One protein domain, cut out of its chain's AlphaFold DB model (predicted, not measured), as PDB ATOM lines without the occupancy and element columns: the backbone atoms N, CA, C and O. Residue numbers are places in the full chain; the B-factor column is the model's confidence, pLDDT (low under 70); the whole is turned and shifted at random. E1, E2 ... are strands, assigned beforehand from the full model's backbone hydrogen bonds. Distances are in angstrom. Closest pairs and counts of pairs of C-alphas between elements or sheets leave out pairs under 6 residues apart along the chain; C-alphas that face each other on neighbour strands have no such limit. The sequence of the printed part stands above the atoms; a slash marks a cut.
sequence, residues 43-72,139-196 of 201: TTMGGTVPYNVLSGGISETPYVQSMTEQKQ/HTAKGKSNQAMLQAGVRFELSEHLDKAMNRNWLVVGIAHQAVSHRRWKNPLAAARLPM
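What this domain is: This is residues 43 to 72 and 139 to 196 of the 201 residues of an uncharacterized protein of Vibrio mangrovi (UniProt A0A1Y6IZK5). What shape do these atoms make? Two sheets stand face to face as a sandwich with crossed strands: the small sheet E1, E4, E5 covers part of one face of the longer sheet E2, E3, E7, E6, which makes the long axis. What is the make-up? The printed part has 88 residues, no named helix and seven named strands, E1 to E7 along the chain, and its class is all strand; the order E2, E3, E7, E6 is antiparallel throughout, and E1, E4, E5 is mixed. How large is it? It is compact, with a radius of gyration of the C-alphas of 12.8 A, yet elongated, spanning 42 by 26 by 24 A.

Where its parts are: Which strands come before the cut? E1 is residues 43 to 50, 18.9 A from first to last C-alpha, beginning at C-alpha 43 (-26.025, 53.051, 20.544); it bends by 72 degrees at residue 47. E2 is residues 64 to 71, 19.7 A long. Which strands follow? E3 is residues 139 to 145, 19.6 A; E4 residues 154 to 159, 16.0 A; and E5 residues 169 to 171, 7.0 A. E6 is residues 174 to 180, 20.1 A, and E7 residues 186 to 195, 28.7 A, ending at C-alpha 195 (-18.891, 62.228, 11.246).

How they stand to each other: How is the sheet that holds E1 paired? E1 and E4 are parallel at 22 degrees, with N 49 and O 157 2.8 A apart. E4 and E5 form an antiparallel hairpin, with N 170 and O 156 2.8 A apart. How is the larger sheet paired? E2 and E3 are antiparallel, with N 70 and O 140 2.7 A apart, and so are E3 and E7, with N 141 and O 194 2.8 A apart. E6 and E7 form a hairpin, with N 193 and O 174 2.8 A apart. How do the sheets meet? Their strands cross at 73 degrees, and the parts that face each other lie 10.4 A centre to centre. E5 runs on into E6 at 85 degrees across a break of two residues; the closest C-alphas of E5 and E7, Leu 171 and Leu 194, are 5.3 A apart.

The domain as a whole: How far does it reach? The two C-alphas farthest apart, those of Gln 72 and Arg 183, are 43.5 A from each other. Where is the printed part cut, and which link is long? Residues 73 to 138 are not printed, and C-alphas 72 and 139 are 6.6 A apart across the cut; the link from E1 to E2, 13 residues, is long. Where is confidence low? The mean pLDDT of the printed part is 82.5, with residues 55 to 58 and 181 to 196 under 70; E7 has a mean of 41.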
ATOM      1  N   THR A  43     -26.152  54.501  20.384       92.50
ATOM      2  CA  THR A  43     -26.025  53.051  20.544       92.50
ATOM      3  C   THR A  43     -24.674  52.593  20.001       92.50
ATOM      4  O   THR A  43     -24.352  52.854  18.845       92.50
ATOM      5  N   THR A  44     -23.881  51.894  20.812       92.94
ATOM      6  CA  THR A  44     -22.594  51.335  20.375       92.94
ATOM      7  C   THR A  44     -22.763  49.865  20.026       92.94
ATOM      8  O   THR A  44     -23.234  49.072  20.841       92.94
ATOM      9  N   MET A  45     -22.397  49.501  18.801       92.56
ATOM     10  CA  MET A  45     -22.386  48.115  18.354       92.56
ATOM     11  C   MET A  45     -21.230  47.360  19.017       92.56
ATOM     12  O   MET A  45     -20.128  47.885  19.145       92.56
ATOM     13  N   GLY A  46     -21.483  46.119  19.431       91.38
ATOM     14  CA  GLY A  46     -20.447  45.259  19.996       91.38
ATOM     15  C   GLY A  46     -19.467  44.757  18.932       91.38
ATOM     16  O   GLY A  46     -19.880  44.338  17.852       91.38
ATOM     17  N   GLY A  47     -18.178  44.739  19.276       92.12
ATOM     18  CA  GLY A  47     -17.104  44.256  18.405       92.12
ATOM     19  C   GLY A  47     -16.674  45.259  17.330       92.12
ATOM     20  O   GLY A  47     -17.125  46.402  17.299       92.12
ATOM     21  N   THR A  48     -15.781  44.813  16.443       95.19
ATOM     22  CA  THR A  48     -15.268  45.620  15.326       95.19
ATOM     23  C   THR A  48     -15.829  45.128  13.994       95.19
ATOM     24  O   THR A  48     -16.174  43.952  13.845       95.19
ATOM     25  N   VAL A  49     -15.940  46.028  13.017       95.50
ATOM     26  CA  VAL A  49     -16.306  45.683  11.639       95.50
ATOM     27  C   VAL A  49     -15.046  45.713  10.781       95.50
ATOM     28  O   VAL A  49     -14.489  46.799  10.587       95.50
ATOM     29  N   PRO A  50     -14.608  44.568  10.234       95.50
ATOM     30  CA  PRO A  50     -13.423  44.533   9.398       95.50
ATOM     31  C   PRO A  50     -13.666  45.281   8.088       95.50
ATOM     32  O   PRO A  50     -14.757  45.257   7.505       95.50
ATOM     33  N   TYR A  51     -12.625  45.943   7.607       94.81
ATOM     34  CA  TYR A  51     -12.556  46.508   6.276       94.81
ATOM     35  C   TYR A  51     -12.001  45.469   5.306       94.81
ATOM     36  O   TYR A  51     -10.914  44.936   5.510       94.81
ATOM     37  N   ASN A  52     -12.722  45.194   4.223       92.00
ATOM     38  CA  ASN A  52     -12.286  44.213   3.240       92.00
ATOM     39  C   ASN A  52     -12.650  44.649   1.813       92.00
ATOM     40  O   ASN A  52     -13.821  44.766   1.456       92.00
ATOM     41  N   VAL A  53     -11.615  44.854   0.994       84.81
ATOM     42  CA  VAL A  53     -11.708  45.319  -0.404       84.81
ATOM     43  C   VAL A  53     -11.779  44.156  -1.400       84.81
ATOM     44  O   VAL A  53     -11.982  44.376  -2.592       84.81
ATOM     45  N   LEU A  54     -11.588  42.909  -0.955       78.31
ATOM     46  CA  LEU A  54     -11.469  41.764  -1.856       78.31
ATOM     47  C   LEU A  54     -12.755  41.562  -2.670       78.31
ATOM     48  O   LEU A  54     -13.836  41.308  -2.141       78.31
ATOM     49  N   SER A  55     -12.607  41.622  -3.994       58.91
ATOM     50  CA  SER A  55     -13.686  41.482  -4.980       58.91
ATOM     51  C   SER A  55     -14.145  40.031  -5.212       58.91
ATOM     52  O   SER A  55     -14.855  39.761  -6.181       58.91
ATOM     53  N   GLY A  56     -13.743  39.077  -4.365       58.06
ATOM     54  CA  GLY A  56     -14.028  37.654  -4.550       58.06
ATOM     55  C   GLY A  56     -13.869  36.841  -3.267       58.06
ATOM     56  O   GLY A  56     -12.945  37.070  -2.494       58.06
ATOM     57  N   GLY A  57     -14.782  35.888  -3.061       62.41
ATOM     58  CA  GLY A  57     -14.891  35.070  -1.849       62.41
ATOM     59  C   GLY A  57     -16.187  35.347  -1.083       62.41
ATOM     60  O   GLY A  57     -16.678  36.474  -1.055       62.41
ATOM     61  N   ILE A  58     -16.778  34.306  -0.492       64.38
ATOM     62  CA  ILE A  58     -17.865  34.469   0.478       64.38
ATOM     63  C   ILE A  58     -17.180  34.720   1.820       64.38
ATOM     64  O   ILE A  58     -16.604  33.799   2.388       64.38
ATOM     65  N   SER A  59     -17.190  35.967   2.293       75.62
ATOM     66  CA  SER A  59     -16.827  36.256   3.682       75.62
ATOM     67  C   SER A  59     -17.990  35.848   4.577       75.62
ATOM     68  O   SER A  59     -19.119  36.282   4.340       75.62
ATOM     69  N   GLU A  60     -17.723  35.025   5.589       82.81
ATOM     70  CA  GLU A  60     -18.726  34.663   6.598       82.81
ATOM     71  C   GLU A  60     -19.026  35.844   7.533       82.81
ATOM     72  O   GLU A  60     -20.169  36.043   7.942       82.81
ATOM     73  N   THR A  61     -18.018  36.677   7.804       88.88
ATOM     74  CA  THR A  61     -18.152  37.873   8.640       88.88
ATOM     75  C   THR A  61     -18.579  39.075   7.791       88.88
ATOM     76  O   THR A  61     -17.956  39.323   6.749       88.88
ATOM     77  N   PRO A  62     -19.604  39.849   8.204       91.69
ATOM     78  CA  PRO A  62     -19.945  41.121   7.573       91.69
ATOM     79  C   PRO A  62     -18.805  42.143   7.677       91.69
ATOM     80  O   PRO A  62     -18.075  42.171   8.661       91.69
ATOM     81  N   TYR A  63     -18.662  42.999   6.668       93.38
ATOM     82  CA  TYR A  63     -17.506  43.875   6.500       93.38
ATOM     83  C   TYR A  63     -17.865  45.200   5.816       93.38
ATOM     84  O   TYR A  63     -18.906  45.347   5.160       93.38
ATOM     85  N   VAL A  64     -16.988  46.193   5.955       95.06
ATOM     86  CA  VAL A  64     -17.020  47.427   5.160       95.06
ATOM     87  C   VAL A  64     -16.241  47.187   3.867       95.06
ATOM     88  O   VAL A  64     -15.053  46.890   3.892       95.06
ATOM     89  N   GLN A  65     -16.924  47.297   2.729       92.69
ATOM     90  CA  GLN A  65     -16.382  47.041   1.388       92.69
ATOM     91  C   GLN A  65     -15.568  48.208   0.835       92.69
ATOM     92  O   GLN A  65     -14.604  48.031   0.099       92.69
ATOM     93  N   SER A  66     -16.013  49.424   1.133       93.19
ATOM     94  CA  SER A  66     -15.370  50.648   0.675       93.19
ATOM     95  C   SER A  66     -15.631  51.736   1.692       93.19
ATOM     96  O   SER A  66     -16.763  51.849   2.162       93.19
ATOM     97  N   MET A  67     -14.632  52.558   1.983       94.50
ATOM     98  CA  MET A  67     -14.782  53.720   2.843       94.50
ATOM     99  C   MET A  67     -13.848  54.818   2.353       94.50
ATOM    100  O   MET A  67     -12.672  54.582   2.104       94.50
ATOM    101  N   THR A  68     -14.382  56.016   2.163       94.44
ATOM    102  CA  THR A  68     -13.646  57.179   1.677       94.44
ATOM    103  C   THR A  68     -13.817  58.300   2.679       94.44
ATOM    104  O   THR A  68     -14.925  58.812   2.862       94.44
ATOM    105  N   GLU A  69     -12.720  58.660   3.336       94.38
ATOM    106  CA  GLU A  69     -12.643  59.832   4.198       94.38
ATOM    107  C   GLU A  69     -12.724  61.115   3.352       94.38
ATOM    108  O   GLU A  69     -12.148  61.216   2.270       94.38
ATOM    109  N   GLN A  70     -13.476  62.096   3.838       94.38
ATOM    110  CA  GLN A  70     -13.669  63.409   3.241       94.38
ATOM    111  C   GLN A  70     -13.399  64.468   4.308       94.38
ATOM    112  O   GLN A  70     -14.103  64.533   5.319       94.38
ATOM    113  N   LYS A  71     -12.399  65.311   4.060       93.88
ATOM    114  CA  LYS A  71     -12.082  66.490   4.868       93.88
ATOM    115  C   LYS A  71     -12.333  67.738   4.034       93.88
ATOM    116  O   LYS A  71     -12.007  67.760   2.849       93.88
ATOM    117  N   GLN A  72     -12.938  68.754   4.631       93.19
ATOM    118  CA  GLN A  72     -13.224  70.020   3.963       93.19
ATOM    119  C   GLN A  72     -13.010  71.188   4.918       93.19
ATOM    120  O   GLN A  72     -13.383  71.113   6.087       93.19
ATOM    121  N   HIS A 139     -15.163  66.853   8.756       93.00
ATOM    122  CA  HIS A 139     -14.540  65.544   8.644       93.00
ATOM    123  C   HIS A 139     -15.614  64.458   8.648       93.00
ATOM    124  O   HIS A 139     -16.291  64.224   9.646       93.00
ATOM    125  N   THR A 140     -15.808  63.819   7.495       95.69
ATOM    126  CA  THR A 140     -16.782  62.736   7.333       95.69
ATOM    127  C   THR A 140     -16.192  61.562   6.568       95.69
ATOM    128  O   THR A 140     -15.151  61.689   5.935       95.69
ATOM    129  N   ALA A 141     -16.864  60.418   6.575       96.38
ATOM    130  CA  ALA A 141     -16.567  59.317   5.671       96.38
ATOM    131  C   ALA A 141     -17.834  58.829   4.965       96.38
ATOM    132  O   ALA A 141     -18.941  58.910   5.507       96.38
ATOM    133  N   LYS A 142     -17.662  58.328   3.739       96.81
ATOM    134  CA  LYS A 142     -18.708  57.650   2.967       96.81
ATOM    135  C   LYS A 142     -18.272  56.235   2.650       96.81
ATOM    136  O   LYS A 142     -17.154  56.041   2.187       96.81
ATOM    137  N   GLY A 143     -19.146  55.260   2.852       94.69
ATOM    138  CA  GLY A 143     -18.781  53.870   2.614       94.69
ATOM    139  C   GLY A 143     -19.931  52.960   2.230       94.69
ATOM    140  O   GLY A 143     -21.090  53.369   2.243       94.69
ATOM    141  N   LYS A 144     -19.578  51.723   1.876       94.50
ATOM    142  CA  LYS A 144     -20.494  50.622   1.586       94.50
ATOM    143  C   LYS A 144     -20.181  49.457   2.503       94.50
ATOM    144  O   LYS A 144     -19.013  49.118   2.679       94.50
ATOM    145  N   SER A 145     -21.207  48.829   3.054       93.56
ATOM    146  CA  SER A 145     -21.062  47.651   3.904       93.56
ATOM    147  C   SER A 145     -22.224  46.687   3.701       93.56
ATOM    148  O   SER A 145     -23.312  47.101   3.298       93.56
ATOM    149  N   ASN A 146     -21.981  45.409   3.984       91.88
ATOM    150  CA  ASN A 146     -23.017  44.386   4.110       91.88
ATOM    151  C   ASN A 146     -23.375  44.079   5.581       91.88
ATOM    152  O   ASN A 146     -24.130  43.142   5.833       91.88
ATOM    153  N   GLN A 147     -22.847  44.846   6.545       93.56
ATOM    154  CA  GLN A 147     -23.193  44.728   7.958       93.56
ATOM    155  C   GLN A 147     -24.604  45.273   8.200       93.56
ATOM    156  O   GLN A 147     -24.838  46.481   8.162       93.56
ATOM    157  N   ALA A 148     -25.549  44.370   8.462       91.00
ATOM    158  CA  ALA A 148     -26.965  44.693   8.627       91.00
ATOM    159  C   ALA A 148     -27.271  45.469   9.920       91.00
ATOM    160  O   ALA A 148     -28.303  46.130   9.999       91.00
ATOM    161  N   MET A 149     -26.382  45.397  10.917       91.69
ATOM    162  CA  MET A 149     -26.533  46.112  12.190       91.69
ATOM    163  C   MET A 149     -26.198  47.608  12.103       91.69
ATOM    164  O   MET A 149     -26.518  48.354  13.025       91.69
ATOM    165  N   LEU A 150     -25.570  48.072  11.016       93.31
ATOM    166  CA  LEU A 150     -25.332  49.502  10.830       93.31
ATOM    167  C   LEU A 150     -26.669  50.216  10.621       93.31
ATOM    168  O   LEU A 150     -27.418  49.874   9.710       93.31
ATOM    169  N   GLN A 151     -26.950  51.223  11.441       93.62
ATOM    170  CA  GLN A 151     -28.145  52.066  11.370       93.62
ATOM    171  C   GLN A 151     -27.765  53.503  11.725       93.62
ATOM    172  O   GLN A 151     -26.765  53.718  12.404       93.62
ATOM    173  N   ALA A 152     -28.544  54.496  11.289       93.75
ATOM    174  CA  ALA A 152     -28.318  55.873  11.731       93.75
ATOM    175  C   ALA A 152     -28.445  55.972  13.263       93.75
ATOM    176  O   ALA A 152     -29.394  55.451  13.841       93.75
ATOM    177  N   GLY A 153     -27.482  56.622  13.913       93.19
ATOM    178  CA  GLY A 153     -27.359  56.676  15.371       93.19
ATOM    179  C   GLY A 153     -26.576  55.517  15.998       93.19
ATOM    180  O   GLY A 153     -26.466  55.465  17.221       93.19
ATOM    181  N   VAL A 154     -26.012  54.606  15.195       94.25
ATOM    182  CA  VAL A 154     -25.133  53.532  15.683       94.25
ATOM    183  C   VAL A 154     -23.665  53.929  15.550       94.25
ATOM    184  O   VAL A 154     -23.215  54.388  14.496       94.25
ATOM    185  N   ARG A 155     -22.908  53.711  16.625       95.75
ATOM    186  CA  ARG A 155     -21.449  53.779  16.660       95.75
ATOM    187  C   ARG A 155     -20.860  52.400  16.397       95.75
ATOM    188  O   ARG A 155     -21.324  51.414  16.966       95.75
ATOM    189  N   PHE A 156     -19.827  52.334  15.569       95.69
ATOM    190  CA  PHE A 156     -19.065  51.109  15.339       95.69
ATOM    191  C   PHE A 156     -17.571  51.394  15.257       95.69
ATOM    192  O   PHE A 156     -17.163  52.474  14.830       95.69
ATOM    193  N   GLU A 157     -16.762  50.405  15.617       96.62
ATOM    194  CA  GLU A 157     -15.316  50.450  15.445       96.62
ATOM    195  C   GLU A 157     -14.929  49.796  14.114       96.62
ATOM    196  O   GLU A 157     -15.286  48.645  13.852       96.62
ATOM    197  N   LEU A 158     -14.222  50.532  13.252       96.88
ATOM    198  CA  LEU A 158     -13.645  49.979  12.026       96.88
ATOM    199  C   LEU A 158     -12.309  49.299  12.349       96.88
ATOM    200  O   LEU A 158     -11.484  49.874  13.058       96.88
ATOM    201  N   SER A 159     -12.071  48.122  11.778       96.81
ATOM    202  CA  SER A 159     -10.797  47.405  11.885       96.81
ATOM    203  C   SER A 159     -10.254  47.005  10.513       96.81
ATOM    204  O   SER A 159     -10.954  47.068   9.506       96.81
ATOM    205  N   GLU A 160      -8.981  46.605  10.464       94.94
ATOM    206  CA  GLU A 160      -8.321  46.048   9.268       94.94
ATOM    207  C   GLU A 160      -8.241  46.983   8.041       94.94
ATOM    208  O   GLU A 160      -7.864  46.564   6.946       94.94
ATOM    209  N   HIS A 161      -8.513  48.280   8.205       95.69
ATOM    210  CA  HIS A 161      -8.267  49.266   7.161       95.69
ATOM    211  C   HIS A 161      -6.758  49.492   6.980       95.69
ATOM    212  O   HIS A 161      -6.008  49.584   7.955       95.69
ATOM    213  N   LEU A 162      -6.313  49.608   5.723       93.75
ATOM    214  CA  LEU A 162      -4.897  49.807   5.378       93.75
ATOM    215  C   LEU A 162      -4.339  51.114   5.962       93.75
ATOM    216  O   LEU A 162      -3.217  51.150   6.462       93.75
ATOM    217  N   ASP A 163      -5.140  52.179   5.922       94.81
ATOM    218  CA  ASP A 163      -4.871  53.399   6.681       94.81
ATOM    219  C   ASP A 163      -5.264  53.207   8.150       94.81
ATOM    220  O   ASP A 163      -6.450  53.099   8.480       94.81
ATOM    221  N   LYS A 164      -4.257  53.206   9.031       95.44
ATOM    222  CA  LYS A 164      -4.423  53.023  10.476       95.44
ATOM    223  C   LYS A 164      -5.271  54.114  11.123       95.44
ATOM    224  O   LYS A 164      -5.960  53.812  12.090       95.44
ATOM    225  N   ALA A 165      -5.257  55.342  10.599       92.69
ATOM    226  CA  ALA A 165      -6.047  56.440  11.157       92.69
ATOM    227  C   ALA A 165      -7.561  56.220  10.988       92.69
ATOM    228  O   ALA A 165      -8.357  56.793  11.731       92.69
ATOM    229  N   MET A 166      -7.968  55.378  10.031       94.69
ATOM    230  CA  MET A 166      -9.373  55.030   9.819       94.69
ATOM    231  C   MET A 166      -9.876  53.937  10.770       94.69
ATOM    232  O   MET A 166     -11.091  53.844  10.964       94.69
ATOM    233  N   ASN A 167      -8.978  53.158  11.384       95.69
ATOM    234  CA  ASN A 167      -9.313  52.107  12.350       95.69
ATOM    235  C   ASN A 167      -9.642  52.715  13.720       95.69
ATOM    236  O   ASN A 167      -8.804  52.767  14.619       95.69
ATOM    237  N   ARG A 168     -10.851  53.262  13.836       94.81
ATOM    238  CA  ARG A 168     -11.364  53.965  15.015       94.81
ATOM    239  C   ARG A 168     -12.884  53.856  15.080       94.81
ATOM    240  O   ARG A 168     -13.519  53.285  14.192       94.81
ATOM    241  N   ASN A 169     -13.465  54.453  16.115       95.00
ATOM    242  CA  ASN A 169     -14.908  54.596  16.242       95.00
ATOM    243  C   ASN A 169     -15.476  55.612  15.243       95.00
ATOM    244  O   ASN A 169     -14.969  56.725  15.113       95.00
ATOM    245  N   TRP A 170     -16.581  55.237  14.605       95.38
ATOM    246  CA  TRP A 170     -17.353  56.069  13.689       95.38
ATOM    247  C   TRP A 170     -18.832  56.071  14.085       95.38
ATOM    248  O   TRP A 170     -19.357  55.044  14.509       95.38
ATOM    249  N   LEU A 171     -19.516  57.208  13.918       95.56
ATOM    250  CA  LEU A 171     -20.957  57.350  14.159       95.56
ATOM    251  C   LEU A 171     -21.722  57.437  12.838       95.56
ATOM    252  O   LEU A 171     -21.514  58.383  12.089       95.56
ATOM    253  N   VAL A 172     -22.649  56.517  12.566       95.94
ATOM    254  CA  VAL A 172     -23.543  56.551  11.387       95.94
ATOM    255  C   VAL A 172     -24.540  57.701  11.506       95.94
ATOM    256  O   VAL A 172     -25.457  57.637  12.311       95.94
ATOM    257  N   VAL A 173     -24.422  58.739  10.670       94.50
ATOM    258  CA  VAL A 173     -25.416  59.841  10.592       94.50
ATOM    259  C   VAL A 173     -26.426  59.694   9.471       94.50
ATOM    260  O   VAL A 173     -27.424  60.406   9.428       94.50
ATOM    261  N   GLY A 174     -26.169  58.808   8.523       94.81
ATOM    262  CA  GLY A 174     -27.105  58.537   7.448       94.81
ATOM    263  C   GLY A 174     -26.784  57.198   6.840       94.81
ATOM    264  O   GLY A 174     -25.612  56.885   6.657       94.81
ATOM    265  N   ILE A 175     -27.817  56.420   6.546       95.00
ATOM    266  CA  ILE A 175     -27.681  55.118   5.916       95.00
ATOM    267  C   ILE A 175     -28.796  54.915   4.896       95.00
ATOM    268  O   ILE A 175     -29.934  55.315   5.125       95.00
ATOM    269  N   ALA A 176     -28.467  54.303   3.765       94.69
ATOM    270  CA  ALA A 176     -29.451  53.824   2.802       94.69
ATOM    271  C   ALA A 176     -29.270  52.320   2.625       94.69
ATOM    272  O   ALA A 176     -28.188  51.887   2.234       94.69
ATOM    273  N   HIS A 177     -30.315  51.543   2.915       90.81
ATOM    274  CA  HIS A 177     -30.319  50.092   2.760       90.81
ATOM    275  C   HIS A 177     -30.958  49.695   1.432       90.81
ATOM    276  O   HIS A 177     -32.053  50.149   1.104       90.81
ATOM    277  N   GLN A 178     -30.310  48.801   0.692       89.19
ATOM    278  CA  GLN A 178     -30.879  48.203  -0.512       89.19
ATOM    279  C   GLN A 178     -30.946  46.687  -0.360       89.19
ATOM    280  O   GLN A 178     -29.910  46.040  -0.419       89.19
ATOM    281  N   ALA A 179     -32.140  46.110  -0.229       84.88
ATOM    282  CA  ALA A 179     -32.331  44.659  -0.223       84.88
ATOM    283  C   ALA A 179     -32.771  44.159  -1.604       84.88
ATOM    284  O   ALA A 179     -33.720  44.678  -2.189       84.88
ATOM    285  N   VAL A 180     -32.097  43.130  -2.123       82.12
ATOM    286  CA  VAL A 180     -32.496  42.449  -3.359       82.12
ATOM    287  C   VAL A 180     -32.959  41.045  -3.000       82.12
ATOM    288  O   VAL A 180     -32.158  40.179  -2.663       82.12
ATOM    289  N   SER A 181     -34.270  40.813  -3.084       65.38
ATOM    290  CA  SER A 181     -34.830  39.467  -2.993       65.38
ATOM    291  C   SER A 181     -34.876  38.860  -4.391       65.38
ATOM    292  O   SER A 181     -35.805  39.080  -5.165       65.38
ATOM    293  N   HIS A 182     -33.833  38.117  -4.742       54.62
ATOM    294  CA  HIS A 182     -33.925  37.110  -5.790       54.62
ATOM    295  C   HIS A 182     -34.260  35.799  -5.079       54.62
ATOM    296  O   HIS A 182     -33.697  35.523  -4.017       54.62
ATOM    297  N   ARG A 183     -35.136  34.947  -5.631       47.72
ATOM    298  CA  ARG A 183     -35.092  33.527  -5.245       47.72
ATOM    299  C   ARG A 183     -33.640  33.095  -5.500       47.72
ATOM    300  O   ARG A 183     -33.266  32.975  -6.661       47.72
ATOM    301  N   ARG A 184     -32.857  32.945  -4.418       42.44
ATOM    302  CA  ARG A 184     -31.380  32.836  -4.306       42.44
ATOM    303  C   ARG A 184     -30.644  34.163  -3.968       42.44
ATOM    304  O   ARG A 184     -30.420  35.023  -4.809       42.44
ATOM    305  N   TRP A 185     -30.265  34.257  -2.690       39.59
ATOM    306  CA  TRP A 185     -29.601  35.329  -1.924       39.59
ATOM    307  C   TRP A 185     -28.411  36.074  -2.573       39.59
ATOM    308  O   TRP A 185     -27.489  35.425  -3.065       39.59
ATOM    309  N   LYS A 186     -28.357  37.414  -2.402       41.41
ATOM    310  CA  LYS A 186     -27.129  38.234  -2.217       41.41
ATOM    311  C   LYS A 186     -27.410  39.463  -1.320       41.41
ATOM    312  O   LYS A 186     -28.463  40.080  -1.444       41.41
ATOM    313  N   ASN A 187     -26.466  39.775  -0.421       41.81
ATOM    314  CA  ASN A 187     -26.562  40.756   0.677       41.81
ATOM    315  C   ASN A 187     -26.916  42.199   0.260       41.81
ATOM    316  O   ASN A 187     -26.501  42.639  -0.815       41.81
ATOM    317  N   PRO A 188     -27.592  42.964   1.142       47.56
ATOM    318  CA  PRO A 188     -27.861  44.376   0.926       47.56
ATOM    319  C   PRO A 188     -26.606  45.249   1.052       47.56
ATOM    320  O   PRO A 188     -25.746  45.000   1.895       47.56
ATOM    321  N   LEU A 189     -26.525  46.299   0.229       43.12
ATOM    322  CA  LEU A 189     -25.525  47.362   0.350       43.12
ATOM    323  C   LEU A 189     -26.106  48.486   1.211       43.12
ATOM    324  O   LEU A 189     -27.147  49.051   0.875       43.12
ATOM    325  N   ALA A 190     -25.424  48.803   2.308       41.47
ATOM    326  CA  ALA A 190     -25.681  49.975   3.129       41.47
ATOM    327  C   ALA A 190     -24.714  51.100   2.741       41.47
ATOM    328  O   ALA A 190     -23.503  50.906   2.836       41.47
ATOM    329  N   ALA A 191     -25.216  52.261   2.311       38.66
ATOM    330  CA  ALA A 191     -24.390  53.450   2.084       38.66
ATOM    331  C   ALA A 191     -24.415  54.340   3.330       38.66
ATOM    332  O   ALA A 191     -25.450  54.943   3.591       38.66
ATOM    333  N   ALA A 192     -23.315  54.419   4.086       40.47
ATOM    334  CA  ALA A 192     -23.251  55.175   5.340       40.47
ATOM    335  C   ALA A 192     -22.493  56.505   5.187       40.47
ATOM    336  O   ALA A 192     -21.442  56.545   4.544       40.47
ATOM    337  N   ARG A 193     -23.005  57.579   5.799       39.28
ATOM    338  CA  ARG A 193     -22.290  58.839   6.058       39.28
ATOM    339  C   ARG A 193     -21.937  58.883   7.544       39.28
ATOM    340  O   ARG A 193     -22.804  58.575   8.358       39.28
ATOM    341  N   LEU A 194     -20.699  59.244   7.882       43.19
ATOM    342  CA  LEU A 194     -20.160  59.154   9.247       43.19
ATOM    343  C   LEU A 194     -19.381  60.427   9.626       43.19
ATOM    344  O   LEU A 194     -18.371  60.660   8.969       43.19
ATOM    345  N   PRO A 195     -19.778  61.267  10.601       37.00
ATOM    346  CA  PRO A 195     -18.891  62.228  11.246       37.00
ATOM    347  C   PRO A 195     -18.074  61.565  12.360       37.00
ATOM    348  O   PRO A 195     -18.419  60.496  12.875       37.00
ATOM    349  N   MET A 196     -16.995  62.238  12.738       38.12
ATOM    350  CA  MET A 196     -16.256  61.963  13.968       38.12
ATOM    351  C   MET A 196     -17.122  62.293  15.195       38.12
ATOM    352  O   MET A 196     -17.902  63.249  15.138       38.12
TER     353      MET A 196